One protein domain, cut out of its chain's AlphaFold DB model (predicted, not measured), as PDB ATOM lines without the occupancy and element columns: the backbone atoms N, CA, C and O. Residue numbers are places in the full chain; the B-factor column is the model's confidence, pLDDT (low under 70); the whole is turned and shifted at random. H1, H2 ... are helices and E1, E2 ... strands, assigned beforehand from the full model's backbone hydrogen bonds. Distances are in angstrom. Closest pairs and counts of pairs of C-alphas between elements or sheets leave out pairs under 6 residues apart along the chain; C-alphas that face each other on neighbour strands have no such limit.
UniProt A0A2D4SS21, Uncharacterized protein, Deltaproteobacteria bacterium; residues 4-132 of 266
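What this domain is: This is residues 4 to 132 of the 266 residues of an uncharacterized protein of Deltaproteobacteria bacterium (UniProt A0A2D4SS21). A twisted sheet made of two hairpins has H2 and H3 side by side over one face, while the short H4 is on the opposite face. H1 stands at a steep tilt to both H2 and H3, 64 and 50 degrees, and only grazes the sheet. The 129 printed residues include four named helices and four named strands, ordered H1 H2 E1 E2 H3 E3 E4 H4; the sheet, E2 E1 E3 E4, is antiparallel and the class mixed. The whole is compact, with a radius of gyration of the C-alphas of 14.4 A and spans of 44 by 29 by 26 A.

Where its parts are: H1, residues 15 to 26, begins at C-alpha 15 (-70.527, 25.638, 4.642) and measures 16.4 A. H2 is residues 28 to 36, 12.3 A. E1, residues 42 to 51, measures 28.3 A and E2, residues 54 to 62, 24.1 A. H3, residues 77 to 93, measures 24.5 A. E3 is residues 101 to 108, 23.5 A; E4 is residues 114 to 120, 20.0 A. H4, residues 121 to 124, ends at C-alpha 124 (-72.287, 8.286, 4.089), 5.8 A on.

How they stand to each other: N 61 and O 45 of hairpin E1 and E2 are 2.9 A apart, N 46 and O 104 of E1 and E3 2.8 A, and N 105 and O 117 of hairpin E3 and E4 2.8 A, within hydrogen-bond range. H2 and H3 form two layers with the sheet, helices on one face, at heights of 9.0 A and 8.0 A. They touch at a shallow tilt of 14 degrees, opposite ways; the closest C-alphas, Ser 31 and Leu 83, are 5.6 A apart. E2, H3, E3 form a split strand-helix-strand unit, E1 between its same-way strands, with a left-handed crossover. H1 touches H3 with residues 22 to 26 alone, closest C-alphas Ala 26 and Leu 90, 4.9 A. H4 is over none of the strands. Every O i to N i+4 pair is within range in H1, H2 and H3; H4 is too short for one.

The domain as a whole: The C-alphas of Glu 9 and Lys 67, the two farthest apart, are 43.9 A apart. The link E2 to H3, residues 63 to 76, is long. The printed part has no cut, and no printed residue is under 70 in pLDDT.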
ATOM      1  N   PHE A   4     -73.481  18.587   0.716       92.00
ATOM      2  CA  PHE A   4     -73.089  19.992   0.610       92.00
ATOM      3  C   PHE A   4     -73.445  20.598  -0.750       92.00
ATOM      4  O   PHE A   4     -73.995  21.696  -0.805       92.00
ATOM      5  N   GLU A   5     -73.182  19.888  -1.851       91.81
ATOM      6  CA  GLU A   5     -73.545  20.344  -3.198       91.81
ATOM      7  C   GLU A   5     -75.059  20.506  -3.350       91.81
ATOM      8  O   GLU A   5     -75.519  21.513  -3.892       91.81
ATOM      9  N   ARG A   6     -75.835  19.552  -2.819       93.06
ATOM     10  CA  ARG A   6     -77.302  19.573  -2.853       93.06
ATOM     11  C   ARG A   6     -77.893  20.773  -2.110       93.06
ATOM     12  O   ARG A   6     -78.923  21.297  -2.524       93.06
ATOM     13  N   ASN A   7     -77.249  21.212  -1.029       92.06
ATOM     14  CA  ASN A   7     -77.727  22.302  -0.176       92.06
ATOM     15  C   ASN A   7     -76.962  23.622  -0.382       92.06
ATOM     16  O   ASN A   7     -77.139  24.557   0.394       92.06
ATOM     17  N   LYS A   8     -76.124  23.726  -1.421       91.50
ATOM     18  CA  LYS A   8     -75.203  24.855  -1.627       91.50
ATOM     19  C   LYS A   8     -75.878  26.232  -1.567       91.50
ATOM     20  O   LYS A   8     -75.284  27.176  -1.062       91.50
ATOM     21  N   GLU A   9     -77.101  26.347  -2.084       92.38
ATOM     22  CA  GLU A   9     -77.860  27.607  -2.132       92.38
ATOM     23  C   GLU A   9     -78.450  28.032  -0.777       92.38
ATOM     24  O   GLU A   9     -78.865  29.178  -0.627       92.38
ATOM     25  N   LEU A  10     -78.501  27.120   0.199       92.44
ATOM     26  CA  LEU A  10     -79.035  27.378   1.539       92.44
ATOM     27  C   LEU A  10     -77.973  27.921   2.503       92.44
ATOM     28  O   LEU A  10     -78.325  28.511   3.523       92.44
ATOM     29  N   PHE A  11     -76.688  27.735   2.190       92.88
ATOM     30  CA  PHE A  11     -75.599  28.298   2.983       92.88
ATOM     31  C   PHE A  11     -75.489  29.807   2.763       92.88
ATOM     32  O   PHE A  11     -75.602  30.317   1.648       92.88
ATOM     33  N   THR A  12     -75.249  30.528   3.851       90.31
ATOM     34  CA  THR A  12     -75.116  31.990   3.873       90.31
ATOM     35  C   THR A  12     -73.660  32.449   3.987       90.31
ATOM     36  O   THR A  12     -73.355  33.616   3.729       90.31
ATOM     37  N   LYS A  13     -72.763  31.539   4.374       90.88
ATOM     38  CA  LYS A  13     -71.323  31.699   4.583       90.88
ATOM     39  C   LYS A  13     -70.603  30.422   4.132       90.88
ATOM     40  O   LYS A  13     -71.143  29.638   3.353       90.88
ATOM     41  N   ASP A  14     -69.360  30.243   4.578       93.44
ATOM     42  CA  ASP A  14     -68.640  28.997   4.358       93.44
ATOM     43  C   ASP A  14     -69.423  27.809   4.962       93.44
ATOM     44  O   ASP A  14     -69.784  27.855   6.144       93.44
ATOM     45  N   PRO A  15     -69.720  26.758   4.173       91.25
ATOM     46  CA  PRO A  15     -70.527  25.638   4.642       91.25
ATOM     47  C   PRO A  15     -69.934  24.872   5.827       91.25
ATOM     48  O   PRO A  15     -70.693  24.338   6.639       91.25
ATOM     49  N   PHE A  16     -68.605  24.803   5.940       90.50
ATOM     50  CA  PHE A  16     -67.947  24.092   7.035       90.50
ATOM     51  C   PHE A  16     -68.032  24.891   8.332       90.50
ATOM     52  O   PHE A  16     -68.366  24.319   9.370       90.50
ATOM     53  N   ASP A  17     -67.821  26.208   8.263       92.31
ATOM     54  CA  ASP A  17     -67.971  27.099   9.419       92.31
ATOM     55  C   ASP A  17     -69.405  27.075   9.968       92.31
ATOM     56  O   ASP A  17     -69.616  27.003  11.182       92.31
ATOM     57  N   GLU A  18     -70.411  27.114   9.085       94.50
ATOM     58  CA  GLU A  18     -71.816  27.035   9.499       94.50
ATOM     59  C   GLU A  18     -72.153  25.684  10.130       94.50
ATOM     60  O   GLU A  18     -72.747  25.654  11.212       94.50
ATOM     61  N   LEU A  19     -71.728  24.577   9.510       94.62
ATOM     62  CA  LEU A  19     -71.956  23.243  10.060       94.62
ATOM     63  C   LEU A  19     -71.298  23.091  11.434       94.62
ATOM     64  O   LEU A  19     -71.950  22.635  12.373       94.62
ATOM     65  N   HIS A  20     -70.045  23.523  11.583       93.50
ATOM     66  CA  HIS A  20     -69.348  23.499  12.866       93.50
ATOM     67  C   HIS A  20     -70.089  24.331  13.927       93.50
ATOM     68  O   HIS A  20     -70.268  23.888  15.064       93.50
ATOM     69  N   GLY A  21     -70.604  25.504  13.543       95.31
ATOM     70  CA  GLY A  21     -71.451  26.333  14.398       95.31
ATOM     71  C   GLY A  21     -72.719  25.613  14.873       95.31
ATOM     72  O   GLY A  21     -73.034  25.651  16.066       95.31
ATOM     73  N   TRP A  22     -73.425  24.914  13.981       96.81
ATOM     74  CA  TRP A  22     -74.629  24.154  14.340       96.81
ATOM     75  C   TRP A  22     -74.323  22.946  15.226       96.81
ATOM     76  O   TRP A  22     -75.051  22.709  16.190       96.81
ATOM     77  N   LEU A  23     -73.238  22.215  14.954       96.81
ATOM     78  CA  LEU A  23     -72.785  21.089  15.782       96.81
ATOM     79  C   LEU A  23     -72.453  21.540  17.206       96.81
ATOM     80  O   LEU A  23     -72.828  20.875  18.175       96.81
ATOM     81  N   HIS A  24     -71.789  22.691  17.341       95.88
ATOM     82  CA  HIS A  24     -71.497  23.289  18.636       95.88
ATOM     83  C   HIS A  24     -72.779  23.738  19.350       95.88
ATOM     84  O   HIS A  24     -72.980  23.406  20.514       95.88
ATOM     85  N   GLN A  25     -73.685  24.438  18.658       97.19
ATOM     86  CA  GLN A  25     -74.965  24.885  19.224       97.19
ATOM     87  C   GLN A  25     -75.862  23.714  19.669       97.19
ATOM     88  O   GLN A  25     -76.600  23.820  20.654       97.19
ATOM     89  N   ALA A  26     -75.809  22.599  18.942       97.75
ATOM     90  CA  ALA A  26     -76.504  21.366  19.281       97.75
ATOM     91  C   ALA A  26     -75.816  20.564  20.395       97.75
ATOM     92  O   ALA A  26     -76.464  19.695  20.963       97.75
ATOM     93  N   GLU A  27     -74.561  20.880  20.732       97.81
ATOM     94  CA  GLU A  27     -73.731  20.176  21.723       97.81
ATOM     95  C   GLU A  27     -73.374  18.733  21.316       97.81
ATOM     96  O   GLU A  27     -73.188  17.857  22.160       97.81
ATOM     97  N   VAL A  28     -73.228  18.480  20.008       97.56
ATOM     98  CA  VAL A  28     -72.861  17.149  19.476       97.56
ATOM     99  C   VAL A  28     -71.532  16.666  20.049       97.56
ATOM    100  O   VAL A  28     -71.429  15.531  20.501       97.56
ATOM    101  N   HIS A  29     -70.532  17.543  20.095       95.38
ATOM    102  CA  HIS A  29     -69.212  17.230  20.639       95.38
ATOM    103  C   HIS A  29     -69.249  16.845  22.128       95.38
ATOM    104  O   HIS A  29     -68.487  15.973  22.533       95.38
ATOM    105  N   LEU A  30     -70.130  17.445  22.942       95.50
ATOM    106  CA  LEU A  30     -70.265  17.089  24.361       95.50
ATOM    107  C   LEU A  30     -70.869  15.694  24.514       95.50
ATOM    108  O   LEU A  30     -70.342  14.876  25.257       95.50
ATOM    109  N   SER A  31     -71.930  15.395  23.761       97.12
ATOM    110  CA  SER A  31     -72.553  14.070  23.794       97.12
ATOM    111  C   SER A  31     -71.598  12.970  23.302       97.12
ATOM    112  O   SER A  31     -71.501  11.914  23.925       97.12
ATOM    113  N   LEU A  32     -70.821  13.239  22.244       97.44
ATOM    114  CA  LEU A  32     -69.795  12.313  21.753       97.44
ATOM    115  C   LEU A  32     -68.628  12.143  22.744       97.44
ATOM    116  O   LEU A  32     -68.158  11.025  22.944       97.44
ATOM    117  N   ASN A  33     -68.195  13.212  23.419       94.69
ATOM    118  CA  ASN A  33     -67.207  13.115  24.497       94.69
ATOM    119  C   ASN A  33     -67.731  12.303  25.692       94.69
ATOM    120  O   ASN A  33     -66.986  11.511  26.263       94.69
ATOM    121  N   ASN A  34     -69.013  12.440  26.044       94.31
ATOM    122  CA  ASN A  34     -69.609  11.678  27.143       94.31
ATOM    123  C   ASN A  34     -69.542  10.167  26.880       94.31
ATOM    124  O   ASN A  34     -69.100   9.418  27.751       94.31
ATOM    125  N   ILE A  35     -69.898   9.715  25.671       96.38
ATOM    126  CA  ILE A  35     -69.787   8.290  25.307       96.38
ATOM    127  C   ILE A  35     -68.328   7.831  25.153       96.38
ATOM    128  O   ILE A  35     -68.013   6.671  25.415       96.38
ATOM    129  N   ALA A  36     -67.411   8.727  24.772       95.25
ATOM    130  CA  ALA A  36     -65.974   8.452  24.740       95.25
ATOM    131  C   ALA A  36     -65.382   8.245  26.153       95.25
ATOM    132  O   ALA A  36     -64.316   7.646  26.304       95.25
ATOM    133  N   GLY A  37     -66.082   8.705  27.194       92.75
ATOM    134  CA  GLY A  37     -65.618   8.722  28.577       92.75
ATOM    135  C   GLY A  37     -64.736   9.940  28.881       92.75
ATOM    136  O   GLY A  37     -64.343  10.665  27.971       92.75
ATOM    137  N   PRO A  38     -64.385  10.180  30.152       90.50
ATOM    138  CA  PRO A  38     -63.789  11.447  30.592       90.50
ATOM    139  C   PRO A  38     -62.362  11.697  30.084       90.50
ATOM    140  O   PRO A  38     -61.970  12.847  29.940       90.50
ATOM    141  N   VAL A  39     -61.590  10.639  29.811       91.88
ATOM    142  CA  VAL A  39     -60.173  10.716  29.412       91.88
ATOM    143  C   VAL A  39     -59.803   9.561  28.477       91.88
ATOM    144  O   VAL A  39     -60.539   8.567  28.388       91.88
ATOM    145  N   GLY A  40     -58.630   9.646  27.851       91.81
ATOM    146  CA  GLY A  40     -58.057   8.598  27.006       91.81
ATOM    147  C   GLY A  40     -58.341   8.773  25.516       91.81
ATOM    148  O   GLY A  40     -59.084   9.667  25.099       91.81
ATOM    149  N   VAL A  41     -57.742   7.900  24.705       94.00
ATOM    150  CA  VAL A  41     -57.827   8.005  23.244       94.00
ATOM    151  C   VAL A  41     -59.123   7.373  22.750       94.00
ATOM    152  O   VAL A  41     -59.490   6.258  23.133       94.00
ATOM    153  N   SER A  42     -59.826   8.058  21.852       95.69
ATOM    154  CA  SER A  42     -61.083   7.563  21.285       95.69
ATOM    155  C   SER A  42     -61.140   7.779  19.779       95.69
ATOM    156  O   SER A  42     -60.586   8.732  19.243       95.69
ATOM    157  N   ARG A  43     -61.769   6.842  19.079       96.75
ATOM    158  CA  ARG A  43     -61.894   6.801  17.626       96.75
ATOM    159  C   ARG A  43     -63.032   5.871  17.221       96.75
ATOM    160  O   ARG A  43     -62.874   4.648  17.225       96.75
ATOM    161  N   PHE A  44     -64.156   6.450  16.826       97.88
ATOM    162  CA  PHE A  44     -65.340   5.691  16.435       97.88
ATOM    163  C   PHE A  44     -66.239   6.488  15.487       97.88
ATOM    164  O   PHE A  44     -66.102   7.704  15.342       97.88
ATOM    165  N   MET A  45     -67.161   5.787  14.834       97.81
ATOM    166  CA  MET A  45     -68.214   6.367  14.010       97.81
ATOM    167  C   MET A  45     -69.579   6.027  14.587       97.81
ATOM    168  O   MET A  45     -69.811   4.885  14.966       97.81
ATOM    169  N   VAL A  46     -70.481   7.002  14.636       98.06
ATOM    170  CA  VAL A  46     -71.877   6.801  15.033       98.06
ATOM    171  C   VAL A  46     -72.767   7.014  13.823       98.06
ATOM    172  O   VAL A  46     -72.861   8.134  13.317       98.06
ATOM    173  N   TYR A  47     -73.447   5.955  13.396       97.94
ATOM    174  CA  TYR A  47     -74.400   5.978  12.295       97.94
ATOM    175  C   TYR A  47     -75.812   6.165  12.832       97.94
ATOM    176  O   TYR A  47     -76.226   5.513  13.794       97.94
ATOM    177  N   PHE A  48     -76.577   7.045  12.198       98.19
ATOM    178  CA  PHE A  48     -77.957   7.294  12.577       98.19
ATOM    179  C   PHE A  48     -78.846   7.540  11.366       98.19
ATOM    180  O   PHE A  48     -78.414   7.983  10.300       98.19
ATOM    181  N   ARG A  49     -80.141   7.334  11.577       97.88
ATOM    182  CA  ARG A  49     -81.194   7.640  10.613       97.88
ATOM    183  C   ARG A  49     -82.377   8.321  11.271       97.88
ATOM    184  O   ARG A  49     -82.529   8.311  12.491       97.88
ATOM    185  N   ILE A  50     -83.243   8.882  10.444       97.25
ATOM    186  CA  ILE A  50     -84.495   9.490  10.860       97.25
ATOM    187  C   ILE A  50     -85.636   8.573  10.439       97.25
ATOM    188  O   ILE A  50     -85.918   8.398   9.257       97.25
ATOM    189  N   GLU A  51     -86.343   8.023  11.419       95.75
ATOM    190  CA  GLU A  51     -87.526   7.200  11.197       95.75
ATOM    191  C   GLU A  51     -88.741   7.855  11.826       95.75
ATOM    192  O   GLU A  51     -88.756   8.170  13.013       95.75
ATOM    193  N   ARG A  52     -89.789   8.076  11.023       93.62
ATOM    194  CA  ARG A  52     -91.046   8.698  11.489       93.62
ATOM    195  C   ARG A  52     -90.814  10.016  12.247       93.62
ATOM    196  O   ARG A  52     -91.558  10.363  13.156       93.62
ATOM    197  N   GLY A  53     -89.778  10.755  11.848       92.44
ATOM    198  CA  GLY A  53     -89.413  12.033  12.444       92.44
ATOM    199  C   GLY A  53     -88.589  11.948  13.730       92.44
ATOM    200  O   GLY A  53     -88.329  13.009  14.289       92.44
ATOM    201  N   GLN A  54     -88.153  10.763  14.156       95.31
ATOM    202  CA  GLN A  54     -87.278  10.557  15.311       95.31
ATOM    203  C   GLN A  54     -85.908  10.036  14.880       95.31
ATOM    204  O   GLN A  54     -85.802   9.318  13.887       95.31
ATOM    205  N   VAL A  55     -84.870  10.392  15.634       97.62
ATOM    206  CA  VAL A  55     -83.514   9.871  15.429       97.62
ATOM    207  C   VAL A  55     -83.410   8.454  15.984       97.62
ATOM    208  O   VAL A  55     -83.804   8.180  17.117       97.62
ATOM    209  N   VAL A  56     -82.827   7.562  15.193       97.69
ATOM    210  CA  VAL A  56     -82.464   6.200  15.576       97.69
ATOM    211  C   VAL A  56     -80.970   6.036  15.326       97.69
ATOM    212  O   VAL A  56     -80.517   6.253  14.206       97.69
ATOM    213  N   ILE A  57     -80.212   5.663  16.359       97.81
ATOM    214  CA  ILE A  57     -78.817   5.230  16.204       97.81
ATOM    215  C   ILE A  57     -78.854   3.822  15.613       97.81
ATOM    216  O   ILE A  57     -79.476   2.936  16.201       97.81
ATOM    217  N   GLU A  58     -78.260   3.640  14.438       96.81
ATOM    218  CA  GLU A  58     -78.245   2.355  13.735       96.81
ATOM    219  C   GLU A  58     -77.072   1.493  14.179       96.81
ATOM    220  O   GLU A  58     -77.254   0.303  14.428       96.81
ATOM    221  N   ASP A  59     -75.889   2.098  14.277       96.31
ATOM    222  CA  ASP A  59     -74.660   1.382  14.595       96.31
ATOM    223  C   ASP A  59     -73.588   2.319  15.160       96.31
ATOM    224  O   ASP A  59     -73.631   3.540  14.962       96.31
ATOM    225  N   ILE A  60     -72.610   1.728  15.843       97.38
ATOM    226  CA  ILE A  60     -71.381   2.389  16.270       97.38
ATOM    227  C   ILE A  60     -70.193   1.546  15.802       97.38
ATOM    228  O   ILE A  60     -69.883   0.512  16.393       97.38
ATOM    229  N   ASP A  61     -69.502   2.013  14.763       96.88
ATOM    230  CA  ASP A  61     -68.306   1.347  14.246       96.88
ATOM    231  C   ASP A  61     -67.068   1.827  15.008       96.88
ATOM    232  O   ASP A  61     -66.773   3.022  15.089       96.88
ATOM    233  N   SER A  62     -66.330   0.889  15.589       96.56
ATOM    234  CA  SER A  62     -65.101   1.176  16.319       96.56
ATOM    235  C   SER A  62     -64.182  -0.039  16.340       96.56
ATOM    236  O   SER A  62     -64.622  -1.187  16.283       96.56
ATOM    237  N   ILE A  63     -62.877   0.213  16.429       92.56
ATOM    238  CA  ILE A  63     -61.853  -0.827  16.535       92.56
ATOM    239  C   ILE A  63     -60.854  -0.385  17.610       92.56
ATOM    240  O   ILE A  63     -60.437   0.778  17.583       92.56
ATOM    241  N   PRO A  64     -60.440  -1.283  18.526       91.50
ATOM    242  CA  PRO A  64     -59.327  -1.032  19.434       91.50
ATOM    243  C   PRO A  64     -58.092  -0.532  18.689       91.50
ATOM    244  O   PRO A  64     -57.663  -1.121  17.693       91.50
ATOM    245  N   LEU A  65     -57.512   0.562  19.170       90.19
ATOM    246  CA  LEU A  65     -56.304   1.104  18.568       90.19
ATOM    247  C   LEU A  65     -55.090   0.234  18.928       90.19
ATOM    248  O   LEU A  65     -55.018  -0.289  20.043       90.19
ATOM    249  N   PRO A  66     -54.089   0.112  18.032       85.50
ATOM    250  CA  PRO A  66     -52.908  -0.722  18.276       85.50
ATOM    251  C   PRO A  66     -52.144  -0.374  19.555       85.50
ATOM    252  O   PRO A  66     -51.435  -1.217  20.096       85.50
ATOM    253  N   LYS A  67     -52.267   0.874  20.013       84.56
ATOM    254  CA  LYS A  67     -51.571   1.376  21.187       84.56
ATOM    255  C   LYS A  67     -52.503   1.753  22.355       84.56
ATOM    256  O   LYS A  67     -52.101   2.560  23.189       84.56
ATOM    257  N   GLY A  68     -53.711   1.183  22.401       84.06
ATOM    258  CA  GLY A  68     -54.689   1.422  23.469       84.06
ATOM    259  C   GLY A  68     -55.804   2.404  23.106       84.06
ATOM    260  O   GLY A  68     -55.618   3.282  22.264       84.06
ATOM    261  N   GLY A  69     -56.973   2.229  23.730       88.19
ATOM    262  CA  GLY A  69     -58.167   3.047  23.489       88.19
ATOM    263  C   GLY A  69     -58.900   2.711  22.183       88.19
ATOM    264  O   GLY A  69     -58.812   1.595  21.660       88.19
ATOM    265  N   GLY A  70     -59.637   3.688  21.648       90.00
ATOM    266  CA  GLY A  70     -60.378   3.587  20.383       90.00
ATOM    267  C   GLY A  70     -61.899   3.549  20.572       90.00
ATOM    268  O   GLY A  70     -62.546   4.567  20.336       90.00
ATOM    269  N   PRO A  71     -62.502   2.426  20.984       93.88
ATOM    270  CA  PRO A  71     -63.947   2.342  21.169       93.88
ATOM    271  C   PRO A  71     -64.483   3.353  22.193       93.88
ATOM    272  O   PRO A  71     -63.755   3.728  23.118       93.88
ATOM    273  N   PRO A  72     -65.752   3.781  22.065       95.00
ATOM    274  CA  PRO A  72     -66.413   4.528  23.129       95.00
ATOM    275  C   PRO A  72     -66.459   3.691  24.414       95.00
ATOM    276  O   PRO A  72     -66.596   2.466  24.371       95.00
ATOM    277  N   LYS A  73     -66.342   4.361  25.563       92.75
ATOM    278  CA  LYS A  73     -66.326   3.728  26.890       92.75
ATOM    279  C   LYS A  73     -67.729   3.516  27.459       92.75
ATOM    280  O   LYS A  73     -67.917   2.606  28.262       92.75
ATOM    281  N   ASP A  74     -68.708   4.319  27.042       93.44
ATOM    282  CA  ASP A  74     -70.095   4.222  27.497       93.44
ATOM    283  C   ASP A  74     -71.080   4.250  26.323       93.44
ATOM    284  O   ASP A  74     -71.375   5.290  25.741       93.44
ATOM    285  N   THR A  75     -71.632   3.082  26.002       93.50
ATOM    286  CA  THR A  75     -72.728   2.917  25.036       93.50
ATOM    287  C   THR A  75     -74.009   2.446  25.725       93.50
ATOM    288  O   THR A  75     -74.788   1.675  25.157       93.50
ATOM    289  N   SER A  76     -74.214   2.834  26.986       94.62
ATOM    290  CA  SER A  76     -75.433   2.512  27.721       94.62
ATOM    291  C   SER A  76     -76.664   3.147  27.068       94.62
ATOM    292  O   SER A  76     -76.582   4.141  26.345       94.62
ATOM    293  N   THR A  77     -77.848   2.594  27.350       94.75
ATOM    294  CA  THR A  77     -79.109   3.123  26.810       94.75
ATOM    295  C   THR A  77     -79.287   4.605  27.125       94.75
ATOM    296  O   THR A  77     -79.699   5.355  26.252       94.75
ATOM    297  N   LYS A  78     -78.939   5.040  28.342       95.94
ATOM    298  CA  LYS A  78     -79.059   6.442  28.752       95.94
ATOM    299  C   LYS A  78     -78.220   7.354  27.851       95.94
ATOM    300  O   LYS A  78     -78.762   8.294  27.280       95.94
ATOM    301  N   SER A  79     -76.941   7.039  27.680       95.38
ATOM    302  CA  SER A  79     -76.002   7.871  26.919       95.38
ATOM    303  C   SER A  79     -76.341   7.901  25.425       95.38
ATOM    304  O   SER A  79     -76.214   8.935  24.771       95.38
ATOM    305  N   LEU A  80     -76.875   6.800  24.883       96.75
ATOM    306  CA  LEU A  80     -77.380   6.768  23.507       96.75
ATOM    307  C   LEU A  80     -78.690   7.549  23.323       96.75
ATOM    308  O   LEU A  80     -78.885   8.132  22.258       96.75
ATOM    309  N   GLU A  81     -79.585   7.579  24.314       97.00
ATOM    310  CA  GLU A  81     -80.777   8.438  24.260       97.00
ATOM    311  C   GLU A  81     -80.400   9.924  24.317       97.00
ATOM    312  O   GLU A  81     -80.891  10.698  23.500       97.00
ATOM    313  N   GLU A  82     -79.456  10.315  25.180       97.00
ATOM    314  CA  GLU A  82     -78.925  11.687  25.215       97.00
ATOM    315  C   GLU A  82     -78.330  12.091  23.853       97.00
ATOM    316  O   GLU A  82     -78.618  13.173  23.337       97.00
ATOM    317  N   LEU A  83     -77.582  11.194  23.199       97.88
ATOM    318  CA  LEU A  83     -77.064  11.439  21.851       97.88
ATOM    319  C   LEU A  83     -78.175  11.599  20.801       97.88
ATOM    320  O   LEU A  83     -78.085  12.476  19.939       97.88
ATOM    321  N   LYS A  84     -79.248  10.799  20.870       98.12
ATOM    322  CA  LYS A  84     -80.412  10.962  19.980       98.12
ATOM    323  C   LYS A  84     -81.082  12.317  20.176       98.12
ATOM    324  O   LYS A  84     -81.431  12.958  19.184       98.12
ATOM    325  N   GLU A  85     -81.254  12.759  21.420       98.00
ATOM    326  CA  GLU A  85     -81.817  14.076  21.739       98.00
ATOM    327  C   GLU A  85     -80.947  15.204  21.172       98.00
ATOM    328  O   GLU A  85     -81.460  16.123  20.524       98.00
ATOM    329  N   THR A  86     -79.626  15.093  21.312       98.19
ATOM    330  CA  THR A  86     -78.655  16.020  20.725       98.19
ATOM    331  C   THR A  86     -78.728  16.059  19.192       98.19
ATOM    332  O   THR A  86     -78.775  17.142  18.602       98.19
ATOM    333  N   ILE A  87     -78.830  14.912  18.514       98.19
ATOM    334  CA  ILE A  87     -79.013  14.866  17.050       98.19
ATOM    335  C   ILE A  87     -80.375  15.453  16.651       98.19
ATOM    336  O   ILE A  87     -80.493  16.156  15.645       98.19
ATOM    337  N   GLN A  88     -81.421  15.213  17.443       97.75
ATOM    338  CA  GLN A  88     -82.746  15.780  17.203       97.75
ATOM    339  C   GLN A  88     -82.729  17.313  17.337       97.75
ATOM    340  O   GLN A  88     -83.365  18.007  16.537       97.75
ATOM    341  N   LYS A  89     -81.962  17.849  18.295       97.94
ATOM    342  CA  LYS A  89     -81.691  19.287  18.447       97.94
ATOM    343  C   LYS A  89     -80.924  19.841  17.244       97.94
ATOM    344  O   LYS A  89     -81.347  20.856  16.692       97.94
ATOM    345  N   LEU A  90     -79.872  19.155  16.779       97.88
ATOM    346  CA  LEU A  90     -79.142  19.528  15.559       97.88
ATOM    347  C   LEU A  90     -80.082  19.627  14.356       97.88
ATOM    348  O   LEU A  90     -80.077  20.624  13.640       97.88
ATOM    349  N   ARG A  91     -80.948  18.629  14.169       96.00
ATOM    350  CA  ARG A  91     -81.934  18.624  13.085       96.00
ATOM    351  C   ARG A  91     -82.901  19.807  13.162       96.00
ATOM    352  O   ARG A  91     -83.277  20.351  12.129       96.00
ATOM    353  N   ALA A  92     -83.322  20.207  14.362       96.31
ATOM    354  CA  ALA A  92     -84.181  21.375  14.541       96.31
ATOM    355  C   ALA A  92     -83.455  22.685  14.179       96.31
ATOM    356  O   ALA A  92     -84.039  23.543  13.517       96.31
ATOM    357  N   ILE A  93     -82.177  22.816  14.556       96.62
ATOM    358  CA  ILE A  93     -81.317  23.948  14.171       96.62
ATOM    359  C   ILE A  93     -81.160  23.993  12.647       96.62
ATOM    360  O   ILE A  93     -81.382  25.028  12.023       96.62
ATOM    361  N   MET A  94     -80.888  22.842  12.036       95.00
ATOM    362  CA  MET A  94     -80.715  22.671  10.594       95.00
ATOM    363  C   MET A  94     -82.044  22.479   9.845       95.00
ATOM    364  O   MET A  94     -82.063  21.853   8.795       95.00
ATOM    365  N   SER A  95     -83.168  23.000  10.345       93.50
ATOM    366  CA  SER A  95     -84.512  22.703   9.808       93.50
ATOM    367  C   SER A  95     -84.723  23.018   8.319       93.50
ATOM    368  O   SER A  95     -85.599  22.424   7.690       93.50
ATOM    369  N   GLN A  96     -83.942  23.941   7.751       92.88
ATOM    370  CA  GLN A  96     -83.971  24.272   6.319       92.88
ATOM    371  C   GLN A  96     -83.200  23.262   5.459       92.88
ATOM    372  O   GLN A  96     -83.453  23.156   4.262       92.88
ATOM    373  N   PHE A  97     -82.293  22.504   6.071       93.56
ATOM    374  CA  PHE A  97     -81.502  21.471   5.430       93.56
ATOM    375  C   PHE A  97     -82.181  20.120   5.625       93.56
ATOM    376  O   PHE A  97     -82.534  19.716   6.733       93.56
ATOM    377  N   SER A  98     -82.351  19.386   4.533       87.75
ATOM    378  CA  SER A  98     -82.886  18.030   4.614       87.75
ATOM    379  C   SER A  98     -81.749  17.019   4.723       87.75
ATOM    380  O   SER A  98     -80.765  17.097   3.987       87.75
ATOM    381  N   PHE A  99     -81.894  16.074   5.647       94.62
ATOM    382  CA  PHE A  99     -81.178  14.802   5.668       94.62
ATOM    383  C   PHE A  99     -82.087  13.720   6.259       94.62
ATOM    384  O   PHE A  99     -83.019  14.040   7.002       94.62
ATOM    385  N   GLN A 100     -81.873  12.460   5.884       95.75
ATOM    386  CA  GLN A 100     -82.598  11.288   6.402       95.75
ATOM    387  C   GLN A 100     -81.681  10.320   7.144       95.75
ATOM    388  O   GLN A 100     -82.150   9.570   7.997       95.75
ATOM    389  N   LYS A 101     -80.386  10.348   6.847       97.12
ATOM    390  CA  LYS A 101     -79.357   9.590   7.554       97.12
ATOM    391  C   LYS A 101     -78.109  10.445   7.724       97.12
ATOM    392  O   LYS A 101     -77.898  11.406   6.981       97.12
ATOM    393  N   GLY A 102     -77.300  10.105   8.715       97.38
ATOM    394  CA  GLY A 102     -76.039  10.776   8.980       97.38
ATOM    395  C   GLY A 102     -75.048   9.873   9.691       97.38
ATOM    396  O   GLY A 102     -75.393   8.807  10.203       97.38
ATOM    397  N   CYS A 103     -73.802  10.317   9.702       97.56
ATOM    398  CA  CYS A 103     -72.740   9.696  10.457       97.56
ATOM    399  C   CYS A 103     -71.846  10.760  11.089       97.56
ATOM    400  O   CYS A 103     -71.447  11.720  10.426       97.56
ATOM    401  N   PHE A 104     -71.486  10.549  12.354       97.94
ATOM    402  CA  PHE A 104     -70.453  11.324  13.032       97.94
ATOM    403  C   PHE A 104     -69.199  10.483  13.198       97.94
ATOM    404  O   PHE A 104     -69.253   9.416  13.798       97.94
ATOM    405  N   GLY A 105     -68.080  10.961  12.666       97.56
ATOM    406  CA  GLY A 105     -66.755  10.456  12.990       97.56
ATOM    407  C   GLY A 105     -66.182  11.250  14.152       97.56
ATOM    408  O   GLY A 105     -66.103  12.471  14.069       97.56
ATOM    409  N   PHE A 106     -65.790  10.564  15.217       97.62
ATOM    410  CA  PHE A 106     -65.230  11.188  16.405       97.62
ATOM    411  C   PHE A 106     -63.835  10.637  16.665       97.62
ATOM    412  O   PHE A 106     -63.649   9.419  16.741       97.62
ATOM    413  N   VAL A 107     -62.866  11.534  16.802       96.56
ATOM    414  CA  VAL A 107     -61.492  11.210  17.177       96.56
ATOM    415  C   VAL A 107     -61.100  12.100  18.341       96.56
ATOM    416  O   VAL A 107     -61.324  13.300  18.285       96.56
ATOM    417  N   ARG A 108     -60.513  11.519  19.383       95.38
ATOM    418  CA  ARG A 108     -59.960  12.240  20.524       95.38
ATOM    419  C   ARG A 108     -58.579  11.706  20.846       95.38
ATOM    420  O   ARG A 108     -58.396  10.487  20.906       95.38
ATOM    421  N   ASP A 109     -57.627  12.604  21.040       92.69
ATOM    422  CA  ASP A 109     -56.265  12.246  21.408       92.69
ATOM    423  C   ASP A 109     -56.059  12.167  22.932       92.69
ATOM    424  O   ASP A 109     -56.988  12.294  23.731       92.69
ATOM    425  N   TYR A 110     -54.820  11.903  23.345       89.06
ATOM    426  CA  TYR A 110     -54.465  11.754  24.756       89.06
ATOM    427  C   TYR A 110     -54.481  13.076  25.544       89.06
ATOM    428  O   TYR A 110     -54.491  13.036  26.773       89.06
ATOM    429  N   GLN A 111     -54.470  14.223  24.856       88.81
ATOM    430  CA  GLN A 111     -54.561  15.561  25.448       88.81
ATOM    431  C   GLN A 111     -56.015  16.030  25.571       88.81
ATOM    432  O   GLN A 111     -56.257  17.142  26.032       88.81
ATOM    433  N   ASN A 112     -56.976  15.166  25.212       89.69
ATOM    434  CA  ASN A 112     -58.409  15.448  25.188       89.69
ATOM    435  C   ASN A 112     -58.808  16.475  24.109       89.69
ATOM    436  O   ASN A 112     -59.930  16.984  24.127       89.69
ATOM    437  N   GLU A 113     -57.934  16.712  23.126       92.31
ATOM    438  CA  GLU A 113     -58.281  17.425  21.900       92.31
ATOM    439  C   GLU A 113     -59.060  16.484  20.978       92.31
ATOM    440  O   GLU A 113     -58.757  15.288  20.880       92.31
ATOM    441  N   TYR A 114     -60.086  17.010  20.309       94.38
ATOM    442  CA  TYR A 114     -60.976  16.200  19.485       94.38
ATOM    443  C   TYR A 114     -61.171  16.761  18.079       94.38
ATOM    444  O   TYR A 114     -61.127  17.964  17.834       94.38
ATOM    445  N   GLU A 115     -61.473  15.853  17.161       95.00
ATOM    446  CA  GLU A 115     -61.910  16.134  15.804       95.00
ATOM    447  C   GLU A 115     -63.278  15.485  15.577       95.00
ATOM    448  O   GLU A 115     -63.483  14.295  15.844       95.00
ATOM    449  N   LEU A 116     -64.225  16.288  15.088       95.75
ATOM    450  CA  LEU A 116     -65.576  15.859  14.747       95.75
ATOM    451  C   LEU A 116     -65.800  16.015  13.243       95.75
ATOM    452  O   LEU A 116     -65.859  17.124  12.717       95.75
ATOM    453  N   LEU A 117     -65.982  14.886  12.570       94.88
ATOM    454  CA  LEU A 117     -66.315  14.801  11.154       94.88
ATOM    455  C   LEU A 117     -67.789  14.430  11.004       94.88
ATOM    456  O   LEU A 117     -68.311  13.605  11.752       94.88
ATOM    457  N   CYS A 118     -68.486  15.048  10.057       95.19
ATOM    458  CA  CYS A 118     -69.925  14.869   9.877       95.19
ATOM    459  C   CYS A 118     -70.254  14.605   8.413       95.19
ATOM    460  O   CYS A 118     -69.798  15.327   7.530       95.19
ATOM    461  N   PHE A 119     -71.077  13.587   8.182       95.50
ATOM    462  CA  PHE A 119     -71.475  13.134   6.854       95.50
ATOM    463  C   PHE A 119     -72.984  12.900   6.838       95.50
ATOM    464  O   PHE A 119     -73.527  12.344   7.793       95.50
ATOM    465  N   PHE A 120     -73.670  13.305   5.771       96.50
ATOM    466  CA  PHE A 120     -75.124  13.184   5.652       96.50
ATOM    467  C   PHE A 120     -75.517  12.564   4.313       96.50
ATOM    468  O   PHE A 120     -74.870  12.805   3.300       96.50
ATOM    469  N   ASP A 121     -76.599  11.781   4.318       96.31
ATOM    470  CA  ASP A 121     -77.201  11.155   3.135       96.31
ATOM    471  C   ASP A 121     -76.201  10.507   2.159       96.31
ATOM    472  O   ASP A 121     -75.715   9.408   2.438       96.31
ATOM    473  N   GLU A 122     -75.947  11.137   1.009       94.94
ATOM    474  CA  GLU A 122     -75.068  10.632  -0.046       94.94
ATOM    475  C   GLU A 122     -73.617  10.491   0.431       94.94
ATOM    476  O   GLU A 122     -72.927   9.564   0.018       94.94
ATOM    477  N   ASP A 123     -73.177  11.353   1.351       92.56
ATOM    478  CA  ASP A 123     -71.791  11.378   1.830       92.56
ATOM    479  C   ASP A 123     -71.459  10.167   2.718       92.56
ATOM    480  O   ASP A 123     -70.292   9.891   2.982       92.56
ATOM    481  N   ILE A 124     -72.473   9.433   3.189       94.31
ATOM    482  CA  ILE A 124     -72.287   8.286   4.089       94.31
ATOM    483  C   ILE A 124     -71.755   7.060   3.339       94.31
ATOM    484  O   ILE A 124     -71.085   6.220   3.933       94.31
ATOM    485  N   GLU A 125     -72.063   6.926   2.047       87.75
ATOM    486  CA  GLU A 125     -71.779   5.698   1.286       87.75
ATOM    487  C   GLU A 125     -70.275   5.437   1.117       87.75
ATOM    488  O   GLU A 125     -69.857   4.281   1.055       87.75
ATOM    489  N   ASP A 126     -69.471   6.501   1.123       85.06
ATOM    490  CA  ASP A 126     -68.027   6.448   0.896       85.06
ATOM    491  C   ASP A 126     -67.194   6.601   2.181       85.06
ATOM    492  O   ASP A 126     -65.958   6.604   2.125       85.06
ATOM    493  N   VAL A 127     -67.837   6.718   3.351       91.19
ATOM    494  CA  VAL A 127     -67.143   6.921   4.630       91.19
ATOM    495  C   VAL A 127     -67.229   5.704   5.534       91.19
ATOM    496  O   VAL A 127     -68.264   5.078   5.746       91.19
ATOM    497  N   SER A 128     -66.083   5.383   6.108       93.62
ATOM    498  CA  SER A 128     -65.896   4.275   7.025       93.62
ATOM    499  C   SER A 128     -64.910   4.671   8.104       93.62
ATOM    500  O   SER A 128     -64.164   5.648   7.962       93.62
ATOM    501  N   LEU A 129     -64.824   3.852   9.150       94.12
ATOM    502  CA  LEU A 129     -63.885   4.091  10.233       94.12
ATOM    503  C   LEU A 129     -62.450   4.247   9.714       94.12
ATOM    504  O   LEU A 129     -61.676   4.989  10.299       94.12
ATOM    505  N   LYS A 130     -62.075   3.621   8.590       91.75
ATOM    506  CA  LYS A 130     -60.736   3.742   7.977       91.75
ATOM    507  C   LYS A 130     -60.412   5.147   7.463       91.75
ATOM    508  O   LYS A 130     -59.237   5.458   7.308       91.75
ATOM    509  N   ASN A 131     -61.428   5.961   7.190       90.56
ATOM    510  CA  ASN A 131     -61.270   7.330   6.711       90.56
ATOM    511  C   ASN A 131     -60.969   8.314   7.851       90.56
ATOM    512  O   ASN A 131     -60.463   9.398   7.576       90.56
ATOM    513  N   LEU A 132     -61.246   7.950   9.112       93.00
ATOM    514  CA  LEU A 132     -60.914   8.798  10.257       93.00
ATOM    515  C   LEU A 132     -59.403   8.803  10.529       93.00
ATOM    516  O   LEU A 132     -58.769   7.740  10.436       93.00
TER     517      LEU A 132